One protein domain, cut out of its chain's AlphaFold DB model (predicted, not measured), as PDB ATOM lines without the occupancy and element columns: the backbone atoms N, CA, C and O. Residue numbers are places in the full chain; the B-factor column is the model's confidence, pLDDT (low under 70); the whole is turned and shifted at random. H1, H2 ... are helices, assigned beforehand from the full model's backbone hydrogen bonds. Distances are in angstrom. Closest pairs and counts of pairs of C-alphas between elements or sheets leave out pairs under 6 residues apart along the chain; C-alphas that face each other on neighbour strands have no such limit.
ATOM      1  N   LYS A   2     -67.706 -60.906 -68.081       82.81
ATOM      2  CA  LYS A   2     -67.511 -62.310 -67.645       82.81
ATOM      3  C   LYS A   2     -68.625 -62.838 -66.720       82.81
ATOM      4  O   LYS A   2     -69.089 -63.956 -66.913       82.81
ATOM      5  N   ASN A   3     -69.127 -62.005 -65.805       89.88
ATOM      6  CA  ASN A   3     -70.182 -62.400 -64.857       89.88
ATOM      7  C   ASN A   3     -71.506 -62.753 -65.554       89.88
ATOM      8  O   ASN A   3     -72.148 -63.723 -65.177       89.88
ATOM      9  N   LYS A   4     -71.891 -62.019 -66.610       90.12
ATOM     10  CA  LYS A   4     -73.108 -62.321 -67.386       90.12
ATOM     11  C   LYS A   4     -73.010 -63.689 -68.073       90.12
ATOM     12  O   LYS A   4     -73.957 -64.459 -68.018       90.12
ATOM     13  N   ILE A   5     -71.847 -64.008 -68.652       90.69
ATOM     14  CA  ILE A   5     -71.588 -65.313 -69.283       90.69
ATOM     15  C   ILE A   5     -71.647 -66.436 -68.242       90.69
ATOM     16  O   ILE A   5     -72.250 -67.476 -68.499       90.69
ATOM     17  N   LEU A   6     -71.049 -66.228 -67.065       93.62
ATOM     18  CA  LEU A   6     -71.084 -67.205 -65.978       93.62
ATOM     19  C   LEU A   6     -72.519 -67.468 -65.499       93.62
ATOM     20  O   LEU A   6     -72.912 -68.622 -65.377       93.62
ATOM     21  N   ILE A   7     -73.312 -66.411 -65.294       93.19
ATOM     22  CA  ILE A   7     -74.720 -66.525 -64.893       93.19
ATOM     23  C   ILE A   7     -75.523 -67.310 -65.936       93.19
ATOM     24  O   ILE A   7     -76.302 -68.180 -65.557       93.19
ATOM     25  N   SER A   8     -75.331 -67.047 -67.232       90.31
ATOM     26  CA  SER A   8     -76.016 -67.811 -68.282       90.31
ATOM     27  C   SER A   8     -75.648 -69.294 -68.244       90.31
ATOM     28  O   SER A   8     -76.542 -70.130 -68.242       90.31
ATOM     29  N   LYS A   9     -74.359 -69.631 -68.100       90.94
ATOM     30  CA  LYS A   9     -73.921 -71.033 -67.979       90.94
ATOM     31  C   LYS A   9     -74.534 -71.736 -66.766       90.94
ATOM     32  O   LYS A   9     -74.951 -72.882 -66.878       90.94
ATOM     33  N   LEU A  10     -74.608 -71.057 -65.619       94.44
ATOM     34  CA  LEU A  10     -75.223 -71.613 -64.409       94.44
ATOM     35  C   LEU A  10     -76.714 -71.905 -64.610       94.44
ATOM     36  O   LEU A  10     -77.189 -72.952 -64.181       94.44
ATOM     37  N   LYS A  11     -77.438 -71.014 -65.299       91.62
ATOM     38  CA  LYS A  11     -78.843 -71.244 -65.663       91.62
ATOM     39  C   LYS A  11     -78.989 -72.443 -66.595       91.62
ATOM     40  O   LYS A  11     -79.820 -73.303 -66.334       91.62
ATOM     41  N   ASP A  12     -78.144 -72.529 -67.621       92.06
ATOM     42  CA  ASP A  12     -78.175 -73.641 -68.571       92.06
ATOM     43  C   ASP A  12     -77.931 -74.983 -67.869       92.06
ATOM     44  O   ASP A  12     -78.641 -75.952 -68.118       92.06
ATOM     45  N   TYR A  13     -76.960 -75.044 -66.954       91.81
ATOM     46  CA  TYR A  13     -76.679 -76.257 -66.187       91.81
ATOM     47  C   TYR A  13     -77.808 -76.626 -65.223       91.81
ATOM     48  O   TYR A  13     -78.098 -77.810 -65.079       91.81
ATOM     49  N   ALA A  14     -78.469 -75.647 -64.601       91.56
ATOM     50  CA  ALA A  14     -79.621 -75.905 -63.741       91.56
ATOM     51  C   ALA A  14     -80.819 -76.464 -64.532       91.56
ATOM     52  O   ALA A  14     -81.423 -77.449 -64.110       91.56
ATOM     53  N   GLU A  15     -81.122 -75.889 -65.702       91.25
ATOM     54  CA  GLU A  15     -82.180 -76.379 -66.599       91.25
ATOM     55  C   GLU A  15     -81.898 -77.816 -67.065       91.25
ATOM     56  O   GLU A  15     -82.778 -78.676 -67.008       91.25
ATOM     57  N   LEU A  16     -80.655 -78.097 -67.471       90.94
ATOM     58  CA  LEU A  16     -80.218 -79.432 -67.887       90.94
ATOM     59  C   LEU A  16     -80.281 -80.457 -66.751       90.94
ATOM     60  O   LEU A  16     -80.735 -81.579 -66.970       90.94
ATOM     61  N   ALA A  17     -79.846 -80.082 -65.547       88.81
ATOM     62  CA  ALA A  17     -79.884 -80.957 -64.381       88.81
ATOM     63  C   ALA A  17     -81.323 -81.332 -64.012       88.81
ATOM     64  O   ALA A  17     -81.602 -82.501 -63.769       88.81
ATOM     65  N   MET A  18     -82.245 -80.366 -64.034       87.38
ATOM     66  CA  MET A  18     -83.657 -80.625 -63.757       87.38
ATOM     67  C   MET A  18     -84.283 -81.520 -64.838       87.38
ATOM     68  O   MET A  18     -84.982 -82.479 -64.519       87.38
ATOM     69  N   ALA A  19     -83.973 -81.269 -66.114       89.44
ATOM     70  CA  ALA A  19     -84.449 -82.100 -67.217       89.44
ATOM     71  C   ALA A  19     -83.896 -83.534 -67.167       89.44
ATOM     72  O   ALA A  19     -84.600 -84.453 -67.568       89.44
ATOM     73  N   ALA A  20     -82.685 -83.763 -66.648       83.50
ATOM     74  CA  ALA A  20     -82.085 -85.100 -66.558       83.50
ATOM     75  C   ALA A  20     -82.887 -86.090 -65.688       83.50
ATOM     76  O   ALA A  20     -82.747 -87.299 -65.870       83.50
ATOM     77  N   TYR A  21     -83.749 -85.598 -64.791       80.69
ATOM     78  CA  TYR A  21     -84.678 -86.424 -64.008       80.69
ATOM     79  C   TYR A  21     -85.936 -86.849 -64.790       80.69
ATOM     80  O   TYR A  21     -86.743 -87.632 -64.285       80.69
ATOM     81  N   GLY A  22     -86.111 -86.366 -66.024       85.69
ATOM     82  CA  GLY A  22     -87.178 -86.792 -66.924       85.69
ATOM     83  C   GLY A  22     -87.007 -88.248 -67.369       85.69
ATOM     84  O   GLY A  22     -85.932 -88.677 -67.786       85.69
ATOM     85  N   TYR A  23     -88.089 -89.023 -67.321       86.69
ATOM     86  CA  TYR A  23     -88.113 -90.444 -67.689       86.69
ATOM     87  C   TYR A  23     -88.225 -90.610 -69.216       86.69
ATOM     88  O   TYR A  23     -89.246 -91.052 -69.744       86.69
ATOM     89  N   PHE A  24     -87.176 -90.221 -69.949       88.38
ATOM     90  CA  PHE A  24     -87.172 -90.224 -71.422       88.38
ATOM     91  C   PHE A  24     -87.321 -91.612 -72.051       88.38
ATOM     92  O   PHE A  24     -87.769 -91.718 -73.188       88.38
ATOM     93  N   ASN A  25     -87.055 -92.680 -71.294       84.00
ATOM     94  CA  ASN A  25     -87.337 -94.061 -71.696       84.00
ATOM     95  C   ASN A  25     -88.833 -94.345 -71.933       84.00
ATOM     96  O   ASN A  25     -89.170 -95.362 -72.534       84.00
ATOM     97  N   LEU A  26     -89.723 -93.469 -71.458       85.38
ATOM     98  CA  LEU A  26     -91.166 -93.576 -71.665       85.38
ATOM     99  C   LEU A  26     -91.631 -92.927 -72.973       85.38
ATOM    100  O   LEU A  26     -92.794 -93.072 -73.338       85.38
ATOM    101  N   MET A  27     -90.749 -92.222 -73.688       87.25
ATOM    102  CA  MET A  27     -91.083 -91.596 -74.965       87.25
ATOM    103  C   MET A  27     -91.611 -92.632 -75.964       87.25
ATOM    104  O   MET A  27     -91.038 -93.708 -76.124       87.25
ATOM    105  N   GLY A  28     -92.714 -92.308 -76.637       84.62
ATOM    106  CA  GLY A  28     -93.366 -93.191 -77.603       84.62
ATOM    107  C   GLY A  28     -94.261 -94.270 -76.985       84.62
ATOM    108  O   GLY A  28     -95.100 -94.817 -77.698       84.62
ATOM    109  N   LYS A  29     -94.163 -94.549 -75.674       85.38
ATOM    110  CA  LYS A  29     -95.119 -95.438 -74.997       85.38
ATOM    111  C   LYS A  29     -96.499 -94.791 -74.954       85.38
ATOM    112  O   LYS A  29     -96.621 -93.571 -74.902       85.38
ATOM    113  N   ASN A  30     -97.548 -95.602 -74.930       83.56
ATOM    114  CA  ASN A  30     -98.895 -95.097 -74.673       83.56
ATOM    115  C   ASN A  30     -99.052 -94.762 -73.193       83.56
ATOM    116  O   ASN A  30     -98.345 -95.312 -72.348       83.56
ATOM    117  N   PHE A  31     -99.999 -93.896 -72.866       76.00
ATOM    118  CA  PHE A  31    -100.374 -93.651 -71.483       76.00
ATOM    119  C   PHE A  31    -101.888 -93.557 -71.341       76.00
ATOM    120  O   PHE A  31    -102.579 -93.086 -72.248       76.00
ATOM    121  N   ASP A  32    -102.401 -93.985 -70.192       69.38
ATOM    122  CA  ASP A  32    -103.827 -93.879 -69.910       69.38
ATOM    123  C   ASP A  32    -104.153 -92.441 -69.520       69.38
ATOM    124  O   ASP A  32    -103.657 -91.904 -68.521       69.38
ATOM    125  N   ASN A  33    -104.994 -91.792 -70.324       64.81
ATOM    126  CA  ASN A  33    -105.443 -90.447 -70.026       64.81
ATOM    127  C   ASN A  33    -106.449 -90.496 -68.869       64.81
ATOM    128  O   ASN A  33    -107.646 -90.686 -69.069       64.81
ATOM    129  N   LYS A  34    -105.966 -90.293 -67.637       60.19
ATOM    130  CA  LYS A  34    -106.819 -90.252 -66.436       60.19
ATOM    131  C   LYS A  34    -107.930 -89.198 -66.514       60.19
ATOM    132  O   LYS A  34    -108.893 -89.304 -65.761       60.19
ATOM    133  N   ARG A  35    -107.809 -88.189 -67.388       56.03
ATOM    134  CA  ARG A  35    -108.784 -87.096 -67.509       56.03
ATOM    135  C   ARG A  35    -109.924 -87.379 -68.488       56.03
ATOM    136  O   ARG A  35    -110.984 -86.805 -68.301       56.03
ATOM    137  N   ASN A  36    -109.753 -88.267 -69.472       48.56
ATOM    138  CA  ASN A  36    -110.792 -88.592 -70.456       48.56
ATOM    139  C   ASN A  36    -110.724 -90.077 -70.833       48.56
ATOM    140  O   ASN A  36    -109.863 -90.478 -71.610       48.56
ATOM    141  N   LYS A  37    -111.679 -90.879 -70.339       51.59
ATOM    142  CA  LYS A  37    -111.831 -92.319 -70.648       51.59
ATOM    143  C   LYS A  37    -112.090 -92.628 -72.138       51.59
ATOM    144  O   LYS A  37    -112.163 -93.793 -72.503       51.59
ATOM    145  N   THR A  38    -112.260 -91.603 -72.971       49.66
ATOM    146  CA  THR A  38    -112.810 -91.703 -74.334       49.66
ATOM    147  C   THR A  38    -111.813 -91.311 -75.427       49.66
ATOM    148  O   THR A  38    -112.120 -91.472 -76.601       49.66
ATOM    149  N   GLN A  39    -110.633 -90.781 -75.084       54.03
ATOM    150  CA  GLN A  39    -109.633 -90.420 -76.093       54.03
ATOM    151  C   GLN A  39    -108.739 -91.608 -76.443       54.03
ATOM    152  O   GLN A  39    -108.287 -92.342 -75.564       54.03
ATOM    153  N   GLU A  40    -108.494 -91.756 -77.744       57.72
ATOM    154  CA  GLU A  40    -107.560 -92.710 -78.333       57.72
ATOM    155  C   GLU A  40    -106.220 -92.707 -77.590       57.72
ATOM    156  O   GLU A  40    -105.734 -91.665 -77.135       57.72
ATOM    157  N   LYS A  41    -105.618 -93.894 -77.465       65.50
ATOM    158  CA  LYS A  41    -104.279 -94.062 -76.896       65.50
ATOM    159  C   LYS A  41    -103.314 -93.155 -77.657       65.50
ATOM    160  O   LYS A  41    -102.990 -93.432 -78.808       65.50
ATOM    161  N   ARG A  42    -102.858 -92.080 -77.012       79.19
ATOM    162  CA  ARG A  42    -101.813 -91.210 -77.554       79.19
ATOM    163  C   ARG A  42    -100.456 -91.620 -76.991       79.19
ATOM    164  O   ARG A  42    -100.337 -91.956 -75.810       79.19
ATOM    165  N   SER A  43     -99.434 -91.553 -77.833       86.81
ATOM    166  CA  SER A  43     -98.051 -91.791 -77.432       86.81
ATOM    167  C   SER A  43     -97.498 -90.608 -76.633       86.81
ATOM    168  O   SER A  43     -97.720 -89.453 -77.003       86.81
ATOM    169  N   ILE A  44     -96.733 -90.892 -75.579       88.81
ATOM    170  CA  ILE A  44     -95.963 -89.913 -74.805       88.81
ATOM    171  C   ILE A  44     -94.990 -89.198 -75.740       88.81
ATOM    172  O   ILE A  44     -94.148 -89.827 -76.386       88.81
ATOM    173  N   THR A  45     -95.066 -87.875 -75.764       91.44
ATOM    174  CA  THR A  45     -94.096 -87.021 -76.445       91.44
ATOM    175  C   THR A  45     -92.996 -86.561 -75.489       91.44
ATOM    176  O   THR A  45     -93.142 -86.580 -74.271       91.44
ATOM    177  N   LEU A  46     -91.899 -86.075 -76.068       89.94
ATOM    178  CA  LEU A  46     -90.824 -85.332 -75.402       89.94
ATOM    179  C   LEU A  46     -91.328 -84.296 -74.375       89.94
ATOM    180  O   LEU A  46     -90.814 -84.230 -73.260       89.94
ATOM    181  N   TYR A  47     -92.326 -83.494 -74.757       91.69
ATOM    182  CA  TYR A  47     -92.861 -82.410 -73.932       91.69
ATOM    183  C   TYR A  47     -93.594 -82.948 -72.705       91.69
ATOM    184  O   TYR A  47     -93.398 -82.440 -71.603       91.69
ATOM    185  N   ASP A  48     -94.367 -84.021 -72.887       91.50
ATOM    186  CA  ASP A  48     -95.163 -84.636 -71.823       91.50
ATOM    187  C   ASP A  48     -94.291 -85.181 -70.677       91.50
ATOM    188  O   ASP A  48     -94.750 -85.304 -69.546       91.50
ATOM    189  N   ILE A  49     -93.023 -85.502 -70.957       91.75
ATOM    190  CA  ILE A  49     -92.084 -86.074 -69.981       91.75
ATOM    191  C   ILE A  49     -91.635 -85.041 -68.948       91.75
ATOM    192  O   ILE A  49     -91.447 -85.391 -67.782       91.75
ATOM    193  N   LEU A  50     -91.467 -83.783 -69.364       93.88
ATOM    194  CA  LEU A  50     -91.078 -82.692 -68.467       93.88
ATOM    195  C   LEU A  50     -92.278 -81.899 -67.948       93.88
ATOM    196  O   LEU A  50     -92.184 -81.331 -66.864       93.88
ATOM    197  N   ASP A  51     -93.391 -81.868 -68.680       93.81
ATOM    198  CA  ASP A  51     -94.586 -81.102 -68.322       93.81
ATOM    199  C   ASP A  51     -95.336 -81.717 -67.123       93.81
ATOM    200  O   ASP A  51     -95.815 -82.854 -67.145       93.81
ATOM    201  N   SER A  52     -95.476 -80.924 -66.064       93.00
ATOM    202  CA  SER A  52     -96.128 -81.284 -64.807       93.00
ATOM    203  C   SER A  52     -97.624 -81.548 -64.935       93.00
ATOM    204  O   SER A  52     -98.199 -82.233 -64.089       93.00
ATOM    205  N   THR A  53     -98.257 -81.112 -66.024       91.44
ATOM    206  CA  THR A  53     -99.649 -81.452 -66.354       91.44
ATOM    207  C   THR A  53     -99.846 -82.956 -66.497       91.44
ATOM    208  O   THR A  53    -100.925 -83.464 -66.178       91.44
ATOM    209  N   TYR A  54     -98.807 -83.664 -66.953       88.00
ATOM    210  CA  TYR A  54     -98.813 -85.110 -67.153       88.00
ATOM    211  C   TYR A  54     -98.183 -85.880 -65.991       88.00
ATOM    212  O   TYR A  54     -98.069 -87.103 -66.050       88.00
ATOM    213  N   ASN A  55     -97.821 -85.207 -64.896       88.19
ATOM    214  CA  ASN A  55     -97.317 -85.877 -63.705       88.19
ATOM    215  C   ASN A  55     -98.357 -86.880 -63.161       88.19
ATOM    216  O   ASN A  55     -99.544 -86.576 -63.015       88.19
ATOM    217  N   GLY A  56     -97.921 -88.113 -62.898       84.38
ATOM    218  CA  GLY A  56     -98.756 -89.192 -62.375       84.38
ATOM    219  C   GLY A  56     -99.604 -89.930 -63.417       84.38
ATOM    220  O   GLY A  56    -100.364 -90.838 -63.039       84.38
ATOM    221  N   TYR A  57     -99.479 -89.581 -64.701       84.00
ATOM    222  CA  TYR A  57     -99.989 -90.402 -65.797       84.00
ATOM    223  C   TYR A  57     -99.163 -91.679 -65.903       84.00
ATOM    224  O   TYR A  57     -97.959 -91.678 -65.647       84.00
ATOM    225  N   VAL A  58     -99.846 -92.774 -66.218       79.75
ATOM    226  CA  VAL A  58     -99.318 -94.135 -66.121       79.75
ATOM    227  C   VAL A  58     -99.219 -94.722 -67.518       79.75
ATOM    228  O   VAL A  58    -100.174 -94.619 -68.292       79.75
ATOM    229  N   THR A  59     -98.092 -95.356 -67.830       75.31
ATOM    230  CA  THR A  59     -97.999 -96.210 -69.014       75.31
ATOM    231  C   THR A  59     -98.704 -97.537 -68.718       75.31
ATOM    232  O   THR A  59     -98.419 -98.167 -67.698       75.31
ATOM    233  N   PRO A  60     -99.654 -97.980 -69.558       65.44
ATOM    234  CA  PRO A  60    -100.445 -99.157 -69.260       65.44
ATOM    235  C   PRO A  60     -99.683-100.472 -69.419       65.44
ATOM    236  O   PRO A  60    -100.300-101.477 -69.109       65.44
ATOM    237  N   ASP A  61     -98.419-100.512 -69.885       61.16
ATOM    238  CA  ASP A  61     -97.685-101.747 -70.240       61.16
ATOM    239  C   ASP A  61     -98.042-102.937 -69.326       61.16
ATOM    240  O   ASP A  61     -97.682-103.005 -68.151       61.16
ATOM    241  N   HIS A  62     -98.834-103.854 -69.896       49.81
ATOM    242  CA  HIS A  62     -99.631-104.867 -69.194       49.81
ATOM    243  C   HIS A  62     -98.816-106.044 -68.634       49.81
ATOM    244  O   HIS A  62     -99.399-107.014 -68.158       49.81
ATOM    245  N   THR A  63     -97.484-106.019 -68.696       48.47
ATOM    246  CA  THR A  63     -96.690-107.212 -68.383       48.47
ATOM    247  C   THR A  63     -96.488-107.455 -66.896       48.47
ATOM    248  O   THR A  63     -96.332-108.612 -66.521       48.47
ATOM    249  N   ILE A  64     -96.534-106.442 -66.021       46.16
ATOM    250  CA  ILE A  64     -96.433-106.680 -64.575       46.16
ATOM    251  C   ILE A  64     -97.230-105.622 -63.799       46.16
ATOM    252  O   ILE A  64     -96.785-104.489 -63.631       46.16
ATOM    253  N   LEU A  65     -98.372-106.024 -63.233       46.31
ATOM    254  CA  LEU A  65     -99.210-105.279 -62.272       46.31
ATOM    255  C   LEU A  65     -98.480-104.837 -60.977       46.31
ATOM    256  O   LEU A  65     -99.128-104.451 -60.008       46.31
ATOM    257  N   LEU A  66     -97.145-104.891 -60.929       52.75
ATOM    258  CA  LEU A  66     -96.358-104.631 -59.728       52.75
ATOM    259  C   LEU A  66     -95.701-103.247 -59.709       52.75
ATOM    260  O   LEU A  66     -95.486-102.763 -58.610       52.75
ATOM    261  N   ASN A  67     -95.432-102.578 -60.844       58.97
ATOM    262  CA  ASN A  67     -94.808-101.237 -60.847       58.97
ATOM    263  C   ASN A  67     -95.130-100.418 -62.118       58.97
ATOM    264  O   ASN A  67     -94.292-100.335 -63.017       58.97
ATOM    265  N   PRO A  68     -96.313 -99.782 -62.217       67.31
ATOM    266  CA  PRO A  68     -96.607 -98.869 -63.320       67.31
ATOM    267  C   PRO A  68     -95.594 -97.716 -63.379       67.31
ATOM    268  O   PRO A  68     -95.449 -96.965 -62.407       67.31
ATOM    269  N   GLU A  69     -94.923 -97.547 -64.522       78.38
ATOM    270  CA  GLU A  69     -94.057 -96.390 -64.755       78.38
ATOM    271  C   GLU A  69     -94.928 -95.135 -64.891       78.38
ATOM    272  O   GLU A  69     -95.941 -95.115 -65.599       78.38
ATOM    273  N   LYS A  70     -94.552 -94.080 -64.164       84.50
ATOM    274  CA  LYS A  70     -95.292 -92.819 -64.132       84.50
ATOM    275  C   LYS A  70     -94.446 -91.701 -64.694       84.50
ATOM    276  O   LYS A  70     -93.263 -91.601 -64.376       84.50
ATOM    277  N   LEU A  71     -95.092 -90.820 -65.444       87.50
ATOM    278  CA  LEU A  71     -94.519 -89.526 -65.775       87.50
ATOM    279  C   LEU A  71     -94.347 -88.698 -64.495       87.50
ATOM    280  O   LEU A  71     -95.221 -88.703 -63.624       87.50
ATOM    281  N   LYS A  72     -93.211 -88.006 -64.383       86.75
ATOM    282  CA  LYS A  72     -92.828 -87.187 -63.219       86.75
ATOM    283  C   LYS A  72     -92.339 -85.799 -63.635       86.75
ATOM    284  O   LYS A  72     -91.402 -85.271 -63.049       86.75
ATOM    285  N   GLY A  73     -92.939 -85.235 -64.681       88.56
ATOM    286  CA  GLY A  73     -92.633 -83.876 -65.111       88.56
ATOM    287  C   GLY A  73     -92.856 -82.866 -63.980       88.56
ATOM    288  O   GLY A  73     -93.833 -82.961 -63.234       88.56
ATOM    289  N   GLU A  74     -91.952 -81.899 -63.858       91.56
ATOM    290  CA  GLU A  74     -92.028 -80.812 -62.869       91.56
ATOM    291  C   GLU A  74     -92.063 -79.423 -63.521       91.56
ATOM    292  O   GLU A  74     -92.289 -78.416 -62.852       91.56
ATOM    293  N   PHE A  75     -91.884 -79.344 -64.839       94.12
ATOM    294  CA  PHE A  75     -91.900 -78.079 -65.558       94.12
ATOM    295  C   PHE A  75     -93.351 -77.679 -65.776       94.12
ATOM    296  O   PHE A  75     -94.174 -78.492 -66.178       94.12
ATOM    297  N   THR A  76     -93.692 -76.409 -65.586       94.25
ATOM    298  CA  THR A  76     -94.953 -75.898 -66.143       94.25
ATOM    299  C   THR A  76     -94.973 -76.106 -67.668       94.25
ATOM    300  O   THR A  76     -93.902 -76.101 -68.288       94.25
ATOM    301  N   PRO A  77     -96.150 -76.216 -68.312       94.00
ATOM    302  CA  PRO A  77     -96.245 -76.408 -69.765       94.00
ATOM    303  C   PRO A  77     -95.379 -75.430 -70.569       94.00
ATOM    304  O   PRO A  77     -94.647 -75.799 -71.488       94.00
ATOM    305  N   THR A  78     -95.389 -74.158 -70.164       95.50
ATOM    306  CA  THR A  78     -94.596 -73.102 -70.799       95.50
ATOM    307  C   THR A  78     -93.092 -73.295 -70.595       95.50
ATOM    308  O   THR A  78     -92.317 -73.021 -71.511       95.50
ATOM    309  N   GLN A  79     -92.655 -73.757 -69.418       93.25
ATOM    310  CA  GLN A  79     -91.247 -74.079 -69.168       93.25
ATOM    311  C   GLN A  79     -90.794 -75.267 -70.018       93.25
ATOM    312  O   GLN A  79     -89.738 -75.176 -70.637       93.25
ATOM    313  N   ALA A  80     -91.597 -76.335 -70.105       93.81
ATOM    314  CA  ALA A  80     -91.291 -77.497 -70.939       93.81
ATOM    315  C   ALA A  80     -91.139 -77.083 -72.410       93.81
ATOM    316  O   ALA A  80     -90.141 -77.411 -73.051       93.81
ATOM    317  N   LYS A  81     -92.068 -76.262 -72.919       93.56
ATOM    318  CA  LYS A  81     -91.974 -75.709 -74.274       93.56
ATOM    319  C   LYS A  81     -90.688 -74.902 -74.482       93.56
ATOM    320  O   LYS A  81     -89.940 -75.181 -75.410       93.56
ATOM    321  N   ARG A  82     -90.407 -73.928 -73.610       93.56
ATOM    322  CA  ARG A  82     -89.209 -73.072 -73.718       93.56
ATOM    323  C   ARG A  82     -87.910 -73.867 -73.627       93.56
ATOM    324  O   ARG A  82     -86.947 -73.526 -74.306       93.56
ATOM    325  N   PHE A  83     -87.885 -74.918 -72.811       94.56
ATOM    326  CA  PHE A  83     -86.744 -75.818 -72.719       94.56
ATOM    327  C   PHE A  83     -86.477 -76.478 -74.073       94.56
ATOM    328  O   PHE A  83     -85.378 -76.354 -74.605       94.56
ATOM    329  N   PHE A  84     -87.485 -77.082 -74.699       93.50
ATOM    330  CA  PHE A  84     -87.309 -77.718 -76.007       93.50
ATOM    331  C   PHE A  84     -87.222 -76.731 -77.179       93.50
ATOM    332  O   PHE A  84     -86.725 -77.101 -78.238       93.50
ATOM    333  N   ASP A  85     -87.595 -75.461 -77.008       93.38
ATOM    334  CA  ASP A  85     -87.254 -74.390 -77.958       93.38
ATOM    335  C   ASP A  85     -85.741 -74.073 -77.932       93.38
ATOM    336  O   ASP A  85     -85.189 -73.612 -78.930       93.38
ATOM    337  N   LYS A  86     -85.052 -74.362 -76.816       93.25
ATOM    338  CA  LYS A  86     -83.626 -74.071 -76.588       93.25
ATOM    339  C   LYS A  86     -82.710 -75.292 -76.696       93.25
ATOM    340  O   LYS A  86     -81.549 -75.132 -77.065       93.25
ATOM    341  N   TYR A  87     -83.194 -76.489 -76.383       93.69
ATOM    342  CA  TYR A  87     -82.396 -77.714 -76.339       93.69
ATOM    343  C   TYR A  87     -82.948 -78.798 -77.266       93.69
ATOM    344  O   TYR A  87     -84.155 -79.016 -77.332       93.69
TER     345      TYR A  87
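AT A GLANCE: This is residues 2 to 87 of the 118 residues of an uncharacterized protein of Helicobacter bilis ATCC 43879 (UniProt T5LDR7). With little regular structure, the model is a long helix, H1, whose residues 2 to 11 stick out as an arm from a body of long loops that holds two shorter helices, H2 and H3, packed on each other. The printed part has 86 residues, 33 in named helices, and no named strand; its class is all helix. It is loose, with a radius of gyration of the C-alphas of 15.5 A, spanning 53 by 25 by 17 A.

HOW THE PARTS SIT: H1, residues 2 to 19, is close to but not clearly touching H3, residues 77 to 86; their closest C-alphas, Glu 15 and Phe 83, are 7.7 A apart. H2, residues 46 to 50, touches H3, the closest C-alphas being Leu 50 and Ala 80 at 5.8 A. Every O i to N i+4 pair is within hydrogen-bond range in H1 and H3; in H2 it is 0 of 1, with 2 of 2 O i to N i+3 pairs.

IN THESE COORDINATES: H1 begins at C-alpha 2 (-67.511, -62.310, -67.645) and measures 26.1 A. H2 measures 7.4 A. H3 measures 14.5 A, ending at C-alpha 86 (-83.626, -74.071, -76.588).

THE WHOLE: The printed part has no cut. Both links are long, 26 residues each. Residues 32 to 41 and 60 to 68 have pLDDT under 70.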